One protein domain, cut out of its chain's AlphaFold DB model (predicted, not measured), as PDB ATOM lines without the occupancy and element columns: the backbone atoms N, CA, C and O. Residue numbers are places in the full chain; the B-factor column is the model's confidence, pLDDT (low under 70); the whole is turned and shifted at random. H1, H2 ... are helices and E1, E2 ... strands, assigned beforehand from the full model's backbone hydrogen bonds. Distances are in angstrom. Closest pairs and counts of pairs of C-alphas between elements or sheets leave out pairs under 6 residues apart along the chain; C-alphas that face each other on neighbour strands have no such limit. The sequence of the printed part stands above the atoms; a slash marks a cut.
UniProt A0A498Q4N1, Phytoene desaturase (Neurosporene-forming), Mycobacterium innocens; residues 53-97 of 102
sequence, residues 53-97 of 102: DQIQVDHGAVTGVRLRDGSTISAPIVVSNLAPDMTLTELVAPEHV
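Overview. This is residues 53 to 97 of the 102 residues of the protein "Phytoene desaturase (Neurosporene-forming)" of Mycobacterium innocens (UniProt A0A498Q4N1). What shape does the printed part make? It is a small antiparallel sheet of three strands with one short helix, H1, beside its edge strand E1; from E3 at the other edge, residues 75 to 83 arch back to the helix. Residues 81 to 86, of which 84 to 86 belong to H1, stick out. What is it made of, and how large is it? The printed part has 45 residues, with E1, E2, E3 and H1 in that order; the sheet's order is E1 - E2 - E3 and the class is mixed, helices and strands. It is compact, with a radius of gyration of the C-alphas of 10.0 A and spans of 24 by 23 by 17 A.

Arrangement. How do the strands pair? E1, residues 53 to 58, E2, residues 61 to 67, and E3, residues 72 to 74, form a meander, each strand the antiparallel neighbour of the one before. E1 and E2 are a hairpin at 155 degrees, with N 56 and O 64 within hydrogen-bond range at 2.9 A. E2 and E3 are a hairpin at 149 degrees, with N 65 and O 73 at 2.9 A. Where is the helix? H1, residues 84 to 91, is on the sheet at a height of 5.0 A, over none of its strands. The closest C-alphas of E1 and H1 are those of Gln 54 and Leu 91, 4.5 A apart. Every O i to N i+4 pair in H1 is within hydrogen-bond range.

Along the chain. Where does E1 begin? C-alpha 53 is at (153.597, 62.218, 183.164), and E1 is 16.2 A long. How long are the others? E2 measures 18.3 A, E3 6.3 A and H1 10.1 A, which ends with C-alpha 91 at (158.088, 64.693, 179.769).

Size, cuts and confidence. How far does it reach? The two C-alphas farthest apart, those of His 59 and Ala 83, are 25.1 A apart. Is it unbroken and confident? The printed part has no cut and no long link, and no printed residue is under 70 in pLDDT.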
ATOM      1  N   ASP A  53     152.531  63.211 183.034       97.88
ATOM      2  CA  ASP A  53     153.597  62.218 183.164       97.88
ATOM      3  C   ASP A  53     154.400  62.086 181.867       97.88
ATOM      4  O   ASP A  53     155.613  61.939 181.912       97.88
ATOM      5  N   GLN A  54     153.739  62.182 180.708       98.00
ATOM      6  CA  GLN A  54     154.410  62.096 179.412       98.00
ATOM      7  C   GLN A  54     153.661  62.890 178.336       98.00
ATOM      8  O   GLN A  54     152.432  62.831 178.259       98.00
ATOM      9  N   ILE A  55     154.393  63.582 177.467       98.31
ATOM     10  CA  ILE A  55     153.894  64.095 176.187       98.31
ATOM     11  C   ILE A  55     153.970  62.956 175.174       98.31
ATOM     12  O   ILE A  55     155.033  62.384 174.937       98.31
ATOM     13  N   GLN A  56     152.828  62.602 174.593       97.94
ATOM     14  CA  GLN A  56     152.732  61.493 173.654       97.94
ATOM     15  C   GLN A  56     153.021  61.984 172.240       97.94
ATOM     16  O   GLN A  56     152.438  62.970 171.782       97.94
ATOM     17  N   VAL A  57     153.918  61.276 171.560       97.19
ATOM     18  CA  VAL A  57     154.328  61.549 170.184       97.19
ATOM     19  C   VAL A  57     154.137  60.271 169.379       97.19
ATOM     20  O   VAL A  57     154.528  59.193 169.819       97.19
ATOM     21  N   ASP A  58     153.526  60.396 168.208       95.06
ATOM     22  CA  ASP A  58     153.390  59.320 167.236       95.06
ATOM     23  C   ASP A  58     153.773  59.839 165.851       95.06
ATOM     24  O   ASP A  58     153.417  60.955 165.473       95.06
ATOM     25  N   HIS A  59     154.559  59.054 165.116       93.31
ATOM     26  CA  HIS A  59     155.089  59.421 163.797       93.31
ATOM     27  C   HIS A  59     155.690  60.844 163.720       93.31
ATOM     28  O   HIS A  59     155.570  61.533 162.708       93.31
ATOM     29  N   GLY A  60     156.353  61.285 164.796       92.12
ATOM     30  CA  GLY A  60     156.985  62.606 164.887       92.12
ATOM     31  C   GLY A  60     156.028  63.770 165.173       92.12
ATOM     32  O   GLY A  60     156.462  64.919 165.148       92.12
ATOM     33  N   ALA A  61     154.751  63.502 165.463       95.62
ATOM     34  CA  ALA A  61     153.750  64.505 165.814       95.62
ATOM     35  C   ALA A  61     153.176  64.262 167.215       95.62
ATOM     36  O   ALA A  61     152.983  63.125 167.640       95.62
ATOM     37  N   VAL A  62     152.874  65.340 167.940       97.50
ATOM     38  CA  VAL A  62     152.207  65.247 169.245       97.50
ATOM     39  C   VAL A  62     150.778  64.731 169.066       97.50
ATOM     40  O   VAL A  62     150.043  65.204 168.199       97.50
ATOM     41  N   THR A  63     150.376  63.783 169.911       98.12
ATOM     42  CA  THR A  63     149.021  63.201 169.919       98.12
ATOM     43  C   THR A  63     148.249  63.478 171.209       98.12
ATOM     44  O   THR A  63     147.027  63.283 171.266       98.12
ATOM     45  N   GLY A  64     148.937  63.965 172.244       98.19
ATOM     46  CA  GLY A  64     148.338  64.340 173.515       98.19
ATOM     47  C   GLY A  64     149.309  64.244 174.682       98.19
ATOM     48  O   GLY A  64     150.528  64.322 174.521       98.19
ATOM     49  N   VAL A  65     148.751  64.062 175.875       98.44
ATOM     50  CA  VAL A  65     149.499  63.857 177.117       98.44
ATOM     51  C   VAL A  65     148.923  62.692 177.913       98.44
ATOM     52  O   VAL A  65     147.705  62.536 178.013       98.44
ATOM     53  N   ARG A  66     149.801  61.904 178.535       98.31
ATOM     54  CA  ARG A  66     149.442  60.951 179.586       98.31
ATOM     55  C   ARG A  66     149.604  61.624 180.943       98.31
ATOM     56  O   ARG A  66     150.616  62.271 181.208       98.31
ATOM     57  N   LEU A  67     148.609  61.469 181.803       98.31
ATOM     58  CA  LEU A  67     148.628  61.927 183.184       98.31
ATOM     59  C   LEU A  67     149.183  60.837 184.108       98.31
ATOM     60  O   LEU A  67     149.178  59.652 183.784       98.31
ATOM     61  N   ARG A  68     149.632  61.235 185.300       97.62
ATOM     62  CA  ARG A  68     150.219  60.317 186.292       97.62
ATOM     63  C   ARG A  68     149.253  59.234 186.784       97.62
ATOM     64  O   ARG A  68     149.694  58.188 187.245       97.62
ATOM     65  N   ASP A  69     147.949  59.478 186.710       96.75
ATOM     66  CA  ASP A  69     146.921  58.485 187.044       96.75
ATOM     67  C   ASP A  69     146.707  57.431 185.937       96.75
ATOM     68  O   ASP A  69     145.893  56.526 186.099       96.75
ATOM     69  N   GLY A  70     147.450  57.530 184.829       96.94
ATOM     70  CA  GLY A  70     147.375  56.635 183.678       96.94
ATOM     71  C   GLY A  70     146.352  57.056 182.622       96.94
ATOM     72  O   GLY A  70     146.330  56.459 181.549       96.94
ATOM     73  N   SER A  71     145.529  58.076 182.882       97.75
ATOM     74  CA  SER A  71     144.594  58.609 181.888       97.75
ATOM     75  C   SER A  71     145.311  59.425 180.805       97.75
ATOM     76  O   SER A  71     146.413  59.936 181.010       97.75
ATOM     77  N   THR A  72     144.677  59.560 179.639       98.00
ATOM     78  CA  THR A  72     145.215  60.311 178.498       98.00
ATOM     79  C   THR A  72     144.267  61.432 178.098       98.00
ATOM     80  O   THR A  72     143.052  61.243 178.028       98.00
ATOM     81  N   ILE A  73     144.842  62.586 177.770       97.94
ATOM     82  CA  ILE A  73     144.158  63.694 177.109       97.94
ATOM     83  C   ILE A  73     144.726  63.793 175.695       97.94
ATOM     84  O   ILE A  73     145.897  64.131 175.524       97.94
ATOM     85  N   SER A  74     143.907  63.493 174.687       98.00
ATOM     86  CA  SER A  74     144.310  63.648 173.287       98.00
ATOM     87  C   SER A  74     144.275  65.119 172.885       98.00
ATOM     88  O   SER A  74     143.305  65.824 173.166       98.00
ATOM     89  N   ALA A  75     145.341  65.579 172.235       97.50
ATOM     90  CA  ALA A  75     145.443  66.931 171.716       97.50
ATOM     91  C   ALA A  75     146.433  66.964 170.542       97.50
ATOM     92  O   ALA A  75     147.537  66.437 170.673       97.50
ATOM     93  N   PRO A  76     146.091  67.620 169.418       97.00
ATOM     94  CA  PRO A  76     147.008  67.762 168.286       97.00
ATOM     95  C   PRO A  76     148.129  68.779 168.554       97.00
ATOM     96  O   PRO A  76     149.094  68.857 167.800       97.00
ATOM     97  N   ILE A  77     147.983  69.604 169.598       97.75
ATOM     98  CA  ILE A  77     148.936  70.638 170.001       97.75
ATOM     99  C   ILE A  77     149.042  70.616 171.523       97.75
ATOM    100  O   ILE A  77     148.027  70.621 172.222       97.75
ATOM    101  N   VAL A  78     150.273  70.646 172.031       97.69
ATOM    102  CA  VAL A  78     150.580  70.788 173.457       97.69
ATOM    103  C   VAL A  78     151.495  71.993 173.634       97.69
ATOM    104  O   VAL A  78     152.519  72.106 172.965       97.69
ATOM    105  N   VAL A  79     151.124  72.894 174.545       97.44
ATOM    106  CA  VAL A  79     151.937  74.055 174.926       97.44
ATOM    107  C   VAL A  79     152.436  73.834 176.351       97.44
ATOM    108  O   VAL A  79     151.632  73.774 177.281       97.44
ATOM    109  N   SER A  80     153.752  73.699 176.528       96.88
ATOM    110  CA  SER A  80     154.367  73.564 177.852       96.88
ATOM    111  C   SER A  80     154.736  74.934 178.411       96.88
ATOM    112  O   SER A  80     155.495  75.676 177.795       96.88
ATOM    113  N   ASN A  81     154.216  75.253 179.597       96.69
ATOM    114  CA  ASN A  81     154.618  76.421 180.389       96.69
ATOM    115  C   ASN A  81     155.589  76.038 181.526       96.69
ATOM    116  O   ASN A  81     155.752  76.777 182.495       96.69
ATOM    117  N   LEU A  82     156.169  74.838 181.466       96.31
ATOM    118  CA  LEU A  82     157.167  74.383 182.431       96.31
ATOM    119  C   LEU A  82     158.556  74.883 182.036       96.31
ATOM    120  O   LEU A  82     158.766  75.374 180.926       96.31
ATOM    121  N   ALA A  83     159.515  74.728 182.947       95.12
ATOM    122  CA  ALA A  83     160.909  74.957 182.611       95.12
ATOM    123  C   ALA A  83     161.319  74.037 181.429       95.12
ATOM    124  O   ALA A  83     160.848  72.890 181.351       95.12
ATOM    125  N   PRO A  84     162.106  74.537 180.455       93.56
ATOM    126  CA  PRO A  84     162.413  73.776 179.244       93.56
ATOM    127  C   PRO A  84     163.119  72.450 179.527       93.56
ATOM    128  O   PRO A  84     162.766  71.438 178.930       93.56
ATOM    129  N   ASP A  85     164.052  72.445 180.475       93.88
ATOM    130  CA  ASP A  85     164.759  71.261 180.965       93.88
ATOM    131  C   ASP A  85     163.782  70.169 181.412       93.88
ATOM    132  O   ASP A  85     163.856  69.048 180.913       93.88
ATOM    133  N   MET A  86     162.799  70.498 182.252       95.31
ATOM    134  CA  MET A  86     161.782  69.545 182.704       95.31
ATOM    135  C   MET A  86     160.961  68.990 181.534       95.31
ATOM    136  O   MET A  86     160.669  67.799 181.470       95.31
ATOM    137  N   THR A  87     160.601  69.845 180.573       96.19
ATOM    138  CA  THR A  87     159.832  69.404 179.400       96.19
ATOM    139  C   THR A  87     160.641  68.423 178.547       96.19
ATOM    140  O   THR A  87     160.116  67.382 178.162       96.19
ATOM    141  N   LEU A  88     161.906  68.742 178.270       95.19
ATOM    142  CA  LEU A  88     162.758  67.982 177.352       95.19
ATOM    143  C   LEU A  88     163.347  66.710 177.974       95.19
ATOM    144  O   LEU A  88     163.577  65.745 177.256       95.19
ATOM    145  N   THR A  89     163.589  66.699 179.284       94.12
ATOM    146  CA  THR A  89     164.259  65.575 179.962       94.12
ATOM    147  C   THR A  89     163.295  64.636 180.682       94.12
ATOM    148  O   THR A  89     163.584  63.445 180.784       94.12
ATOM    149  N   GLU A  90     162.158  65.139 181.178       95.38
ATOM    150  CA  GLU A  90     161.219  64.332 181.968       95.38
ATOM    151  C   GLU A  90     159.944  63.964 181.205       95.38
ATOM    152  O   GLU A  90     159.407  62.878 181.411       95.38
ATOM    153  N   LEU A  91     159.423  64.863 180.358       97.25
ATOM    154  CA  LEU A  91     158.088  64.693 179.769       97.25
ATOM    155  C   LEU A  91     158.106  64.187 178.327       97.25
ATOM    156  O   LEU A  91     157.147  63.540 177.904       97.25
ATOM    157  N   VAL A  92     159.152  64.489 177.561       96.44
ATOM    158  CA  VAL A  92     159.320  64.013 176.184       96.44
ATOM    159  C   VAL A  92     160.296  62.842 176.187       96.44
ATOM    160  O   VAL A  92     161.326  62.884 176.853       96.44
ATOM    161  N   ALA A  93     159.970  61.776 175.452       94.44
ATOM    162  CA  ALA A  93     160.872  60.635 175.336       94.44
ATOM    163  C   ALA A  93     162.177  61.059 174.620       94.44
ATOM    164  O   ALA A  93     162.089  61.785 173.622       94.44
ATOM    165  N   PRO A  94     163.370  60.635 175.085       93.12
ATOM    166  CA  PRO A  94     164.651  61.107 174.550       93.12
ATOM    167  C   PRO A  94     164.813  60.934 173.035       93.12
ATOM    168  O   PRO A  94     165.433  61.766 172.384       93.12
ATOM    169  N   GLU A  95     164.218  59.895 172.445       93.75
ATOM    170  CA  GLU A  95     164.223  59.651 170.997       93.75
ATOM    171  C   GLU A  95     163.525  60.745 170.167       93.75
ATOM    172  O   GLU A  95     163.711  60.813 168.951       93.75
ATOM    173  N   HIS A  96     162.718  61.596 170.802       93.88
ATOM    174  CA  HIS A  96     162.025  62.718 170.169       93.88
ATOM    175  C   HIS A  96     162.703  64.067 170.431       93.88
ATOM    176  O   HIS A  96     162.216  65.092 169.951       93.88
ATOM    177  N   VAL A  97     163.816  64.084 171.167       92.25
ATOM    178  CA  VAL A  97     164.558  65.305 171.485       92.25
ATOM    179  C   VAL A  97     165.900  65.296 170.748       92.25
ATOM    180  O   VAL A  97     166.668  64.342 170.874       92.25
TER     181      VAL A  97